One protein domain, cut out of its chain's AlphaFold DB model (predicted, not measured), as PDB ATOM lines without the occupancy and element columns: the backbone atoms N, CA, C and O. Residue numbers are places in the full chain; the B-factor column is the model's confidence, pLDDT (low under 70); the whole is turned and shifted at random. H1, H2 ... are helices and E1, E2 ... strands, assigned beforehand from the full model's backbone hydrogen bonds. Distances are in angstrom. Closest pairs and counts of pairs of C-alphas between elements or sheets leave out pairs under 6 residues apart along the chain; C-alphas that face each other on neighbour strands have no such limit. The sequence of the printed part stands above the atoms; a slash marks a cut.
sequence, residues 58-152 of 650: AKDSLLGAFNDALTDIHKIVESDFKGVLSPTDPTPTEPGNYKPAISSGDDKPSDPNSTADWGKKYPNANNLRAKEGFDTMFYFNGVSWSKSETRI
ATOM      1  N   ALA A  58      52.338   6.755  85.464       71.44
ATOM      2  CA  ALA A  58      52.679   5.393  85.882       71.44
ATOM      3  C   ALA A  58      51.520   4.427  85.600       71.44
ATOM      4  O   ALA A  58      51.743   3.330  85.088       71.44
ATOM      5  N   LYS A  59      50.279   4.854  85.864       75.19
ATOM      6  CA  LYS A  59      49.066   4.095  85.531       75.19
ATOM      7  C   LYS A  59      48.936   3.860  84.020       75.19
ATOM      8  O   LYS A  59      48.680   2.731  83.607       75.19
ATOM      9  N   ASP A  60      49.136   4.894  83.212       78.44
ATOM     10  CA  ASP A  60      49.041   4.820  81.753       78.44
ATOM     11  C   ASP A  60      50.183   3.985  81.161       78.44
ATOM     12  O   ASP A  60      49.962   3.205  80.239       78.44
ATOM     13  N   SER A  61      51.388   4.066  81.736       75.75
ATOM     14  CA  SER A  61      52.528   3.234  81.340       75.75
ATOM     15  C   SER A  61      52.296   1.750  81.655       75.75
ATOM     16  O   SER A  61      52.587   0.896  80.819       75.75
ATOM     17  N   LEU A  62      51.694   1.439  82.809       75.81
ATOM     18  CA  LEU A  62      51.272   0.080  83.169       75.81
ATOM     19  C   LEU A  62      50.162  -0.447  82.249       75.81
ATOM     20  O   LEU A  62      50.228  -1.593  81.810       75.81
ATOM     21  N   LEU A  63      49.164   0.383  81.928       77.44
ATOM     22  CA  LEU A  63      48.103   0.034  80.977       77.44
ATOM     23  C   LEU A  63      48.653  -0.198  79.565       77.44
ATOM     24  O   LEU A  63      48.230  -1.140  78.899       77.44
ATOM     25  N   GLY A  64      49.615   0.618  79.127       83.25
ATOM     26  CA  GLY A  64      50.323   0.442  77.859       83.25
ATOM     27  C   GLY A  64      51.061  -0.895  77.800       83.25
ATOM     28  O   GLY A  64      50.768  -1.711  76.933       83.25
ATOM     29  N   ALA A  65      51.918  -1.171  78.787       76.94
ATOM     30  CA  ALA A  65      52.669  -2.426  78.858       76.94
ATOM     31  C   ALA A  65      51.758  -3.667  78.907       76.94
ATOM     32  O   ALA A  65      52.072  -4.702  78.318       76.94
ATOM     33  N   PHE A  66      50.611  -3.569  79.587       78.25
ATOM     34  CA  PHE A  66      49.622  -4.645  79.629       78.25
ATOM     35  C   PHE A  66      48.958  -4.885  78.264       78.25
ATOM     36  O   PHE A  66      48.822  -6.034  77.841       78.25
ATOM     37  N   ASN A  67      48.575  -3.819  77.555       80.50
ATOM     38  CA  ASN A  67      47.980  -3.919  76.220       80.50
ATOM     39  C   ASN A  67      48.977  -4.442  75.174       80.50
ATOM     40  O   ASN A  67      48.592  -5.232  74.308       80.50
ATOM     41  N   ASP A  68      50.248  -4.054  75.277       77.19
ATOM     42  CA  ASP A  68      51.318  -4.557  74.412       77.19
ATOM     43  C   ASP A  68      51.518  -6.063  74.622       77.19
ATOM     44  O   ASP A  68      51.490  -6.831  73.661       77.19
ATOM     45  N   ALA A  69      51.585  -6.518  75.879       69.88
ATOM     46  CA  ALA A  69      51.688  -7.940  76.202       69.88
ATOM     47  C   ALA A  69      50.479  -8.751  75.696       69.88
ATOM     48  O   ALA A  69      50.648  -9.848  75.162       69.88
ATOM     49  N   LEU A  70      49.260  -8.215  75.821       69.62
ATOM     50  CA  LEU A  70      48.045  -8.822  75.260       69.62
ATOM     51  C   LEU A  70      48.112  -8.936  73.736       69.62
ATOM     52  O   LEU A  70      47.738  -9.966  73.175       69.62
ATOM     53  N   THR A  71      48.614  -7.895  73.075       71.19
ATOM     54  CA  THR A  71      48.782  -7.865  71.620       71.19
ATOM     55  C   THR A  71      49.825  -8.880  71.160       71.19
ATOM     56  O   THR A  71      49.605  -9.574  70.170       71.19
ATOM     57  N   ASP A  72      50.937  -9.010  71.879       68.81
ATOM     58  CA  ASP A  72      51.980  -9.989  71.572       68.81
ATOM     59  C   ASP A  72      51.489 -11.422  71.785       68.81
ATOM     60  O   ASP A  72      51.729 -12.285  70.940       68.81
ATOM     61  N   ILE A  73      50.715 -11.672  72.846       67.94
ATOM     62  CA  ILE A  73      50.043 -12.960  73.062       67.94
ATOM     63  C   ILE A  73      49.072 -13.255  71.915       67.94
ATOM     64  O   ILE A  73      49.106 -14.354  71.367       67.94
ATOM     65  N   HIS A  74      48.245 -12.288  71.505       64.81
ATOM     66  CA  HIS A  74      47.344 -12.450  70.362       64.81
ATOM     67  C   HIS A  74      48.108 -12.770  69.071       64.81
ATOM     68  O   HIS A  74      47.738 -13.706  68.371       64.81
ATOM     69  N   LYS A  75      49.211 -12.068  68.783       66.81
ATOM     70  CA  LYS A  75      50.042 -12.322  67.595       66.81
ATOM     71  C   LYS A  75      50.684 -13.707  67.607       66.81
ATOM     72  O   LYS A  75      50.693 -14.358  66.571       66.81
ATOM     73  N   ILE A  76      51.196 -14.157  68.755       66.88
ATOM     74  CA  ILE A  76      51.777 -15.502  68.916       66.88
ATOM     75  C   ILE A  76      50.702 -16.579  68.718       66.88
ATOM     76  O   ILE A  76      50.953 -17.609  68.094       66.88
ATOM     77  N   VAL A  77      49.491 -16.344  69.226       60.94
ATOM     78  CA  VAL A  77      48.366 -17.272  69.066       60.94
ATOM     79  C   VAL A  77      47.876 -17.306  67.613       60.94
ATOM     80  O   VAL A  77      47.612 -18.387  67.094       60.94
ATOM     81  N   GLU A  78      47.793 -16.158  66.935       64.44
ATOM     82  CA  GLU A  78      47.310 -16.055  65.551       64.44
ATOM     83  C   GLU A  78      48.332 -16.526  64.505       64.44
ATOM     84  O   GLU A  78      47.929 -17.133  63.515       64.44
ATOM     85  N   SER A  79      49.640 -16.305  64.701       71.00
ATOM     86  CA  SER A  79      50.657 -16.693  63.705       71.00
ATOM     87  C   SER A  79      50.809 -18.205  63.557       71.00
ATOM     88  O   SER A  79      51.105 -18.697  62.465       71.00
ATOM     89  N   ASP A  80      50.579 -18.943  64.644       76.06
ATOM     90  CA  ASP A  80      50.761 -20.391  64.674       76.06
ATOM     91  C   ASP A  80      49.444 -21.160  64.543       76.06
ATOM     92  O   ASP A  80      49.482 -22.380  64.400       76.06
ATOM     93  N   PHE A  81      48.278 -20.504  64.562       87.69
ATOM     94  CA  PHE A  81      46.991 -21.188  64.430       87.69
ATOM     95  C   PHE A  81      46.712 -21.610  62.983       87.69
ATOM     96  O   PHE A  81      46.531 -20.787  62.089       87.69
ATOM     97  N   LYS A  82      46.642 -22.922  62.752       90.75
ATOM     98  CA  LYS A  82      46.437 -23.532  61.431       90.75
ATOM     99  C   LYS A  82      44.996 -23.954  61.163       90.75
ATOM    100  O   LYS A  82      44.663 -24.296  60.032       90.75
ATOM    101  N   GLY A  83      44.130 -23.904  62.176       92.50
ATOM    102  CA  GLY A  83      42.696 -24.125  62.025       92.50
ATOM    103  C   GLY A  83      42.114 -25.133  63.009       92.50
ATOM    104  O   GLY A  83      42.727 -25.518  64.006       92.50
ATOM    105  N   VAL A  84      40.879 -25.539  62.729       95.19
ATOM    106  CA  VAL A  84      40.130 -26.507  63.533       95.19
ATOM    107  C   VAL A  84      40.330 -27.905  62.946       95.19
ATOM    108  O   VAL A  84      40.135 -28.095  61.751       95.19
ATOM    109  N   LEU A  85      40.707 -28.876  63.777       96.31
ATOM    110  CA  LEU A  85      40.921 -30.273  63.402       96.31
ATOM    111  C   LEU A  85      39.747 -31.130  63.878       96.31
ATOM    112  O   LEU A  85      39.419 -31.121  65.065       96.31
ATOM    113  N   SER A  86      39.132 -31.904  62.988       96.38
ATOM    114  CA  SER A  86      38.129 -32.927  63.314       96.38
ATOM    115  C   SER A  86      38.759 -34.322  63.403       96.38
ATOM    116  O   SER A  86      39.749 -34.584  62.725       96.38
ATOM    117  N   PRO A  87      38.194 -35.267  64.185       95.94
ATOM    118  CA  PRO A  87      38.758 -36.619  64.325       95.94
ATOM    119  C   PRO A  87      38.838 -37.427  63.020       95.94
ATOM    120  O   PRO A  87      39.536 -38.437  62.964       95.94
ATOM    121  N   THR A  88      38.080 -37.019  62.001       95.50
ATOM    122  CA  THR A  88      37.989 -37.664  60.684       95.50
ATOM    123  C   THR A  88      38.821 -36.975  59.605       95.50
ATOM    124  O   THR A  88      38.868 -37.474  58.482       95.50
ATOM    125  N   ASP A  89      39.450 -35.837  59.908       95.62
ATOM    126  CA  ASP A  89      40.266 -35.111  58.934       95.62
ATOM    127  C   ASP A  89      41.562 -35.881  58.628       95.62
ATOM    128  O   ASP A  89      42.063 -36.614  59.491       95.62
ATOM    129  N   PRO A  90      42.160 -35.708  57.434       95.06
ATOM    130  CA  PRO A  90      43.511 -36.200  57.188       95.06
ATOM    131  C   PRO A  90      44.501 -35.603  58.203       95.06
ATOM    132  O   PRO A  90      44.292 -34.508  58.719       95.06
ATOM    133  N   THR A  91      45.586 -36.327  58.497       95.12
ATOM    134  CA  THR A  91      46.651 -35.830  59.387       95.12
ATOM    135  C   THR A  91      47.275 -34.566  58.791       95.12
ATOM    136  O   THR A  91      47.765 -34.632  57.660       95.12
ATOM    137  N   PRO A  92      47.269 -33.430  59.514       94.56
ATOM    138  CA  PRO A  92      47.899 -32.210  59.035       94.56
ATOM    139  C   PRO A  92      49.388 -32.392  58.741       94.56
ATOM    140  O   PRO A  92      50.096 -33.086  59.468       94.56
ATOM    141  N   THR A  93      49.858 -31.757  57.669       93.75
ATOM    142  CA  THR A  93      51.267 -31.787  57.246       93.75
ATOM    143  C   THR A  93      52.014 -30.495  57.568       93.75
ATOM    144  O   THR A  93      53.243 -30.485  57.563       93.75
ATOM    145  N   GLU A  94      51.296 -29.411  57.859       93.25
ATOM    146  CA  GLU A  94      51.881 -28.110  58.175       93.25
ATOM    147  C   GLU A  94      52.151 -27.990  59.685       93.25
ATOM    148  O   GLU A  94      51.260 -28.269  60.487       93.25
ATOM    149  N   PRO A  95      53.358 -27.580  60.113       91.94
ATOM    150  CA  PRO A  95      53.621 -27.311  61.520       91.94
ATOM    151  C   PRO A  95      52.757 -26.164  62.060       91.94
ATOM    152  O   PRO A  95      52.655 -25.114  61.425       91.94
ATOM    153  N   GLY A  96      52.179 -26.334  63.248       92.31
ATOM    154  CA  GLY A  96      51.413 -25.303  63.941       92.31
ATOM    155  C   GLY A  96      50.368 -25.845  64.916       92.31
ATOM    156  O   GLY A  96      50.341 -27.029  65.259       92.31
ATOM    157  N   ASN A  97      49.523 -24.936  65.389       92.56
ATOM    158  CA  ASN A  97      48.487 -25.136  66.392       92.56
ATOM    159  C   ASN A  97      47.131 -25.459  65.743       92.56
ATOM    160  O   ASN A  97      46.630 -24.702  64.913       92.56
ATOM    161  N   TYR A  98      46.498 -26.544  66.182       94.62
ATOM    162  CA  TYR A  98      45.209 -27.034  65.696       94.62
ATOM    163  C   TYR A  98      44.205 -27.178  66.838       94.62
ATOM    164  O   TYR A  98      44.466 -27.876  67.824       94.62
ATOM    165  N   LYS A  99      43.040 -26.535  66.708       94.50
ATOM    166  CA  LYS A  99      41.981 -26.610  67.720       94.50
ATOM    167  C   LYS A  99      41.097 -27.830  67.455       94.50
ATOM    168  O   LYS A  99      40.525 -27.913  66.374       94.50
ATOM    169  N   PRO A 100      40.939 -28.774  68.390       95.88
ATOM    170  CA  PRO A 100      40.004 -29.875  68.222       95.88
ATOM    171  C   PRO A 100      38.569 -29.356  68.059       95.88
ATOM    172  O   PRO A 100      38.080 -28.572  68.869       95.88
ATOM    173  N   ALA A 101      37.886 -29.813  67.010       95.88
ATOM    174  CA  ALA A 101      36.500 -29.463  66.700       95.88
ATOM    175  C   ALA A 101      35.490 -29.937  67.756       95.88
ATOM    176  O   ALA A 101      34.398 -29.387  67.867       95.88
ATOM    177  N   ILE A 102      35.823 -31.009  68.481       93.88
ATOM    178  CA  ILE A 102      34.924 -31.719  69.381       93.88
ATOM    179  C   ILE A 102      35.707 -32.101  70.634       93.88
ATOM    180  O   ILE A 102      36.755 -32.739  70.564       93.88
ATOM    181  N   SER A 103      35.151 -31.771  71.789       93.88
ATOM    182  CA  SER A 103      35.577 -32.292  73.081       93.88
ATOM    183  C   SER A 103      34.479 -33.184  73.662       93.88
ATOM    184  O   SER A 103      33.306 -33.043  73.312       93.88
ATOM    185  N   SER A 104      34.843 -34.163  74.494       94.69
ATOM    186  CA  SER A 104      33.866 -35.086  75.093       94.69
ATOM    187  C   SER A 104      34.287 -35.562  76.483       94.69
ATOM    188  O   SER A 104      35.426 -35.355  76.908       94.69
ATOM    189  N   GLY A 105      33.353 -36.204  77.184       92.50
ATOM    190  CA  GLY A 105      33.560 -36.962  78.421       92.50
ATOM    191  C   GLY A 105      33.995 -38.417  78.224       92.50
ATOM    192  O   GLY A 105      33.943 -39.183  79.183       92.50
ATOM    193  N   ASP A 106      34.375 -38.823  77.008       91.50
ATOM    194  CA  ASP A 106      34.700 -40.225  76.706       91.50
ATOM    195  C   ASP A 106      35.866 -40.711  77.575       91.50
ATOM    196  O   ASP A 106      36.847 -39.995  77.750       91.50
ATOM    197  N   ASP A 107      35.788 -41.928  78.110       90.12
ATOM    198  CA  ASP A 107      36.832 -42.528  78.956       90.12
ATOM    199  C   ASP A 107      37.177 -41.725  80.234       90.12
ATOM    200  O   ASP A 107      38.236 -41.933  80.830       90.12
ATOM    201  N   LYS A 108      36.305 -40.801  80.674       91.12
ATOM    202  CA  LYS A 108      36.537 -39.976  81.870       91.12
ATOM    203  C   LYS A 108      36.612 -40.843  83.139       91.12
ATOM    204  O   LYS A 108      35.633 -41.523  83.456       91.12
ATOM    205  N   PRO A 109      37.723 -40.798  83.900       88.25
ATOM    206  CA  PRO A 109      37.849 -41.539  85.151       88.25
ATOM    207  C   PRO A 109      36.830 -41.076  86.196       88.25
ATOM    208  O   PRO A 109      36.494 -39.894  86.271       88.25
ATOM    209  N   SER A 110      36.374 -42.002  87.041       85.88
ATOM    210  CA  SER A 110      35.526 -41.686  88.198       85.88
ATOM    211  C   SER A 110      36.294 -40.989  89.324       85.88
ATOM    212  O   SER A 110      35.695 -40.234  90.088       85.88
ATOM    213  N   ASP A 111      37.609 -41.217  89.419       79.81
ATOM    214  CA  ASP A 111      38.493 -40.516  90.348       79.81
ATOM    215  C   ASP A 111      38.875 -39.132  89.786       79.81
ATOM    216  O   ASP A 111      39.553 -39.063  88.754       79.81
ATOM    217  N   PRO A 112      38.485 -38.025  90.449       71.50
ATOM    218  CA  PRO A 112      38.831 -36.673  90.018       71.50
ATOM    219  C   PRO A 112      40.338 -36.372  90.049       71.50
ATOM    220  O   PRO A 112      40.751 -35.390  89.435       71.50
ATOM    221  N   ASN A 113      41.150 -37.194  90.723       71.94
ATOM    222  CA  ASN A 113      42.607 -37.056  90.785       71.94
ATOM    223  C   ASN A 113      43.352 -37.948  89.776       71.94
ATOM    224  O   ASN A 113      44.583 -37.962  89.756       71.94
ATOM    225  N   SER A 114      42.635 -38.708  88.943       78.56
ATOM    226  CA  SER A 114      43.257 -39.599  87.965       78.56
ATOM    227  C   SER A 114      44.038 -38.823  86.900       78.56
ATOM    228  O   SER A 114      43.532 -37.881  86.292       78.56
ATOM    229  N   THR A 115      45.261 -39.276  86.617       79.19
ATOM    230  CA  THR A 115      46.116 -38.747  85.541       79.19
ATOM    231  C   THR A 115      45.834 -39.387  84.180       79.19
ATOM    232  O   THR A 115      46.531 -39.093  83.208       79.19
ATOM    233  N   ALA A 116      44.855 -40.294  84.087       85.12
ATOM    234  CA  ALA A 116      44.520 -40.962  82.835       85.12
ATOM    235  C   ALA A 116      43.977 -39.957  81.807       85.12
ATOM    236  O   ALA A 116      43.107 -39.139  82.115       85.12
ATOM    237  N   ASP A 117      44.481 -40.021  80.573       87.81
ATOM    238  CA  ASP A 117      44.012 -39.141  79.505       87.81
ATOM    239  C   ASP A 117      42.648 -39.610  78.984       87.81
ATOM    240  O   ASP A 117      42.472 -40.767  78.600       87.81
ATOM    241  N   TRP A 118      41.686 -38.695  78.963       93.75
ATOM    242  CA  TRP A 118      40.297 -38.939  78.578       93.75
ATOM    243  C   TRP A 118      39.826 -37.868  77.594       93.75
ATOM    244  O   TRP A 118      40.546 -36.916  77.301       93.75
ATOM    245  N   GLY A 119      38.632 -38.044  77.051       95.44
ATOM    246  CA  GLY A 119      38.007 -37.168  76.071       95.44
ATOM    247  C   GLY A 119      38.091 -37.697  74.645       95.44
ATOM    248  O   GLY A 119      38.542 -38.821  74.389       95.44
ATOM    249  N   LYS A 120      37.645 -36.879  73.691       97.12
ATOM    250  CA  LYS A 120      37.484 -37.285  72.296       97.12
ATOM    251  C   LYS A 120      38.843 -37.566  71.678       97.12
ATOM    252  O   LYS A 120      39.677 -36.673  71.617       97.12
ATOM    253  N   LYS A 121      39.059 -38.792  71.204       97.12
ATOM    254  CA  LYS A 121      40.315 -39.226  70.579       97.12
ATOM    255  C   LYS A 121      40.444 -38.723  69.139       97.12
ATOM    256  O   LYS A 121      39.492 -38.837  68.368       97.12
ATOM    257  N   TYR A 122      41.639 -38.255  68.780       97.50
ATOM    258  CA  TYR A 122      42.012 -37.754  67.455       97.50
ATOM    259  C   TYR A 122      43.080 -38.650  66.810       97.50
ATOM    260  O   TYR A 122      44.276 -38.446  67.037       97.50
ATOM    261  N   PRO A 123      42.691 -39.664  66.011       97.06
ATOM    262  CA  PRO A 123      43.646 -40.563  65.354       97.06
ATOM    263  C   PRO A 123      44.644 -39.828  64.455       97.06
ATOM    264  O   PRO A 123      45.809 -40.204  64.376       97.06
ATOM    265  N   ASN A 124      44.192 -38.737  63.842       95.81
ATOM    266  CA  ASN A 124      44.962 -37.845  62.983       95.81
ATOM    267  C   ASN A 124      45.881 -36.860  63.732       95.81
ATOM    268  O   ASN A 124      46.588 -36.094  63.088       95.81
ATOM    269  N   ALA A 125      45.901 -36.894  65.067       96.19
ATOM    270  CA  ALA A 125      46.815 -36.130  65.915       96.19
ATOM    271  C   ALA A 125      47.559 -37.059  66.887       96.19
ATOM    272  O   ALA A 125      47.609 -36.817  68.090       96.19
ATOM    273  N   ASN A 126      48.065 -38.190  66.381       96.38
ATOM    274  CA  ASN A 126      48.740 -39.224  67.175       96.38
ATOM    275  C   ASN A 126      47.924 -39.688  68.398       96.38
ATOM    276  O   ASN A 126      48.461 -39.912  69.481       96.38
ATOM    277  N   ASN A 127      46.607 -39.833  68.222       96.81
ATOM    278  CA  ASN A 127      45.678 -40.294  69.252       96.81
ATOM    279  C   ASN A 127      45.542 -39.382  70.487       96.81
ATOM    280  O   ASN A 127      45.021 -39.845  71.504       96.81
ATOM    281  N   LEU A 128      45.944 -38.108  70.402       96.00
ATOM    282  CA  LEU A 128      45.660 -37.117  71.442       96.00
ATOM    283  C   LEU A 128      44.149 -36.988  71.692       96.00
ATOM    284  O   LEU A 128      43.329 -37.263  70.811       96.00
ATOM    285  N   ARG A 129      43.772 -36.586  72.910       96.81
ATOM    286  CA  ARG A 129      42.367 -36.445  73.318       96.81
ATOM    287  C   ARG A 129      42.007 -35.016  73.702       96.81
ATOM    288  O   ARG A 129      42.856 -34.327  74.258       96.81
ATOM    289  N   ALA A 130      40.765 -34.611  73.433       95.81
ATOM    290  CA  ALA A 130      40.201 -33.322  73.841       95.81
ATOM    291  C   ALA A 130      39.041 -33.494  74.836       95.81
ATOM    292  O   ALA A 130      38.042 -34.164  74.543       95.81
ATOM    293  N   LYS A 131      39.172 -32.877  76.013       94.06
ATOM    294  CA  LYS A 131      38.276 -33.060  77.169       94.06
ATOM    295  C   LYS A 131      37.161 -32.024  77.214       94.06
ATOM    296  O   LYS A 131      37.396 -30.829  77.046       94.06
ATOM    297  N   GLU A 132      35.935 -32.462  77.485       90.94
ATOM    298  CA  GLU A 132      34.826 -31.537  77.743       90.94
ATOM    299  C   GLU A 132      35.120 -30.662  78.977       90.94
ATOM    300  O   GLU A 132      35.545 -31.157  80.023       90.94
ATOM    301  N   GLY A 133      34.893 -29.349  78.857       85.88
ATOM    302  CA  GLY A 133      35.192 -28.373  79.912       85.88
ATOM    303  C   GLY A 133      36.651 -27.899  79.954       85.88
ATOM    304  O   GLY A 133      37.025 -27.193  80.889       85.88
ATOM    305  N   PHE A 134      37.462 -28.253  78.954       88.31
ATOM    306  CA  PHE A 134      38.836 -27.781  78.779       88.31
ATOM    307  C   PHE A 134      38.999 -27.114  77.406       88.31
ATOM    308  O   PHE A 134      38.464 -27.592  76.408       88.31
ATOM    309  N   ASP A 135      39.746 -26.013  77.352       87.38
ATOM    310  CA  ASP A 135      40.249 -25.432  76.115       87.38
ATOM    311  C   ASP A 135      41.513 -26.204  75.750       87.38
ATOM    312  O   ASP A 135      42.539 -26.118  76.426       87.38
ATOM    313  N   THR A 136      41.377 -27.063  74.747       92.69
ATOM    314  CA  THR A 136      42.433 -27.971  74.299       92.69
ATOM    315  C   THR A 136      43.061 -27.420  73.031       92.69
ATOM    316  O   THR A 136      42.341 -26.979  72.139       92.69
ATOM    317  N   MET A 137      44.381 -27.516  72.914       93.81
ATOM    318  CA  MET A 137      45.133 -27.201  71.706       93.81
ATOM    319  C   MET A 137      46.137 -28.302  71.385       93.81
ATOM    320  O   MET A 137      46.873 -28.752  72.262       93.81
ATOM    321  N   PHE A 138      46.184 -28.729  70.123       95.75
ATOM    322  CA  PHE A 138      47.203 -29.648  69.626       95.75
ATOM    323  C   PHE A 138      48.263 -28.877  68.848       95.75
ATOM    324  O   PHE A 138      47.921 -28.028  68.032       95.75
ATOM    325  N   TYR A 139      49.534 -29.196  69.059       94.00
ATOM    326  CA  TYR A 139      50.644 -28.610  68.317       94.00
ATOM    327  C   TYR A 139      51.409 -29.689  67.560       94.00
ATOM    328  O   TYR A 139      51.864 -30.670  68.158       94.00
ATOM    329  N   PHE A 140      51.564 -29.487  66.254       95.38
ATOM    330  CA  PHE A 140      52.374 -30.320  65.376       95.38
ATOM    331  C   PHE A 140      53.641 -29.568  64.981       95.38
ATOM    332  O   PHE A 140      53.565 -28.475  64.433       95.38
ATOM    333  N   ASN A 141      54.817 -30.146  65.213       89.25
ATOM    334  CA  ASN A 141      56.096 -29.519  64.846       89.25
ATOM    335  C   ASN A 141      56.649 -29.996  63.485       89.25
ATOM    336  O   ASN A 141      57.819 -29.770  63.185       89.25
ATOM    337  N   GLY A 142      55.841 -30.708  62.691       91.62
ATOM    338  CA  GLY A 142      56.270 -31.372  61.454       91.62
ATOM    339  C   GLY A 142      56.681 -32.838  61.629       91.62
ATOM    340  O   GLY A 142      56.752 -33.569  60.645       91.62
ATOM    341  N   VAL A 143      56.922 -33.292  62.865       90.94
ATOM    342  CA  VAL A 143      57.373 -34.665  63.170       90.94
ATOM    343  C   VAL A 143      56.514 -35.331  64.245       90.94
ATOM    344  O   VAL A 143      56.168 -36.504  64.135       90.94
ATOM    345  N   SER A 144      56.151 -34.593  65.290       92.94
ATOM    346  CA  SER A 144      55.475 -35.097  66.484       92.94
ATOM    347  C   SER A 144      54.366 -34.161  66.945       92.94
ATOM    348  O   SER A 144      54.426 -32.949  66.729       92.94
ATOM    349  N   TRP A 145      53.389 -34.740  67.640       95.81
ATOM    350  CA  TRP A 145      52.270 -34.028  68.242       95.81
ATOM    351  C   TRP A 145      52.487 -33.794  69.734       95.81
ATOM    352  O   TRP A 145      52.990 -34.663  70.446       95.81
ATOM    353  N   SER A 146      52.042 -32.638  70.208       93.25
ATOM    354  CA  SER A 146      51.935 -32.296  71.625       93.25
ATOM    355  C   SER A 146      50.574 -31.655  71.908       93.25
ATOM    356  O   SER A 146      49.873 -31.249  70.980       93.25
ATOM    357  N   LYS A 147      50.172 -31.614  73.178       93.06
ATOM    358  CA  LYS A 147      48.875 -31.094  73.619       93.06
ATOM    359  C   LYS A 147      49.058 -30.096  74.757       93.06
ATOM    360  O   LYS A 147      49.834 -30.358  75.670       93.06
ATOM    361  N   SER A 148      48.286 -29.017  74.718       89.94
ATOM    362  CA  SER A 148      48.035 -28.113  75.839       89.94
ATOM    363  C   SER A 148      46.548 -28.153  76.191       89.94
ATOM    364  O   SER A 148      45.704 -28.212  75.296       89.94
ATOM    365  N   GLU A 149      46.213 -28.162  77.479       86.44
ATOM    366  CA  GLU A 149      44.831 -28.173  77.968       86.44
ATOM    367  C   GLU A 149      44.692 -27.249  79.175       86.44
ATOM    368  O   GLU A 149      45.361 -27.442  80.187       86.44
ATOM    369  N   THR A 150      43.757 -26.302  79.099       82.31
ATOM    370  CA  THR A 150      43.413 -25.407  80.210       82.31
ATOM    371  C   THR A 150      41.949 -25.588  80.564       82.31
ATOM    372  O   THR A 150      41.089 -25.578  79.690       82.31
ATOM    373  N   ARG A 151      41.614 -25.752  81.845       80.56
ATOM    374  CA  ARG A 151      40.211 -25.878  82.264       80.56
ATOM    375  C   ARG A 151      39.451 -24.584  81.953       80.56
ATOM    376  O   ARG A 151      39.863 -23.513  82.389       80.56
ATOM    377  N   ILE A 152      38.327 -24.678  81.243       76.44
ATOM    378  CA  ILE A 152      37.479 -23.515  80.963       76.44
ATOM    379  C   ILE A 152      36.710 -23.178  82.241       76.44
ATOM    380  O   ILE A 152      35.947 -23.997  82.760       76.44
TER     381      ILE A 152
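Overview. This is residues 58 to 152 of the 650 residues of an uncharacterized protein of Chryseobacterium nakagawai (UniProt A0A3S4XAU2). One long helix, H1, sticks out like a handle with residues 58 to 76 from a small head, in which a strongly twisted four-stranded sheet has the short hairpin E3 and E4 over one face. A loop, residues 110 to 115, sticks out from the head as well. The printed part has 95 residues, with one named helix and six named strands in the order H1 E1 E2 E3 E4 E5 E6, of mixed class. The larger sheet runs E1 E2 E5 E6 and is mixed, while E3 and E4 are antiparallel. The whole is loose, with a radius of gyration of the C-alphas of 16.4 A, and flat, spanning 51 by 36 by 19 A.

Arrangement. Start with H1, residues 58 to 80, where 18 of 19 O i to N i+4 pairs are within hydrogen-bond range. A tight link leads to E1, residues 81 to 85, an edge strand of the sheet. Beside it find its parallel neighbour E2, residues 96 to 100, at 32 degrees, with N 82 and O 97 2.8 A apart. H1 only grazes this sheet, with residues 75 to 80; the closest C-alphas of H1 and E2 are those of Asp 80 and Gly 96, 5.0 A apart. Next come E3, residues 120 to 122, and E4, residues 128 to 130, a hairpin with N 122 and O 128 at 2.8 A. E2 and E3 are only just apart, closest 8.2 A. E5, residues 134 to 140, is antiparallel to E2 at 143 degrees, with N 98 and O 138 at 2.8 A. E6, residues 145 to 151, is the other edge strand and forms a hairpin with E5, with N 137 and O 148 at 2.8 A. The closest C-alphas of E4 and E6 are those of Leu 128 and Lys 147, 7.2 A apart.

Along the chain. Find C-alpha 58 at (52.679, 5.393, 85.882); from there H1 runs 33.4 A to C-alpha 80 at (50.761, -20.391, 64.674). E1 then covers 11.0 A and E2 13.0 A, while E3 and E4 have three residues each. Look next for E5, 19.2 A long, and E6, 20.2 A long, which ends at C-alpha 151 at (40.211, -25.878, 82.264).

Size, cuts and confidence. The C-alphas of Ala 58 and Thr 88, the two farthest apart, are 52.0 A from each other. Without the stretches that stand free, the body spans 33 by 22 by 18 A. The printed part has no cut, and its one long link is residues 101 to 119. Check the B-factor column: confidence is under 70 at residues 69 to 70 and 72 to 78, in H1.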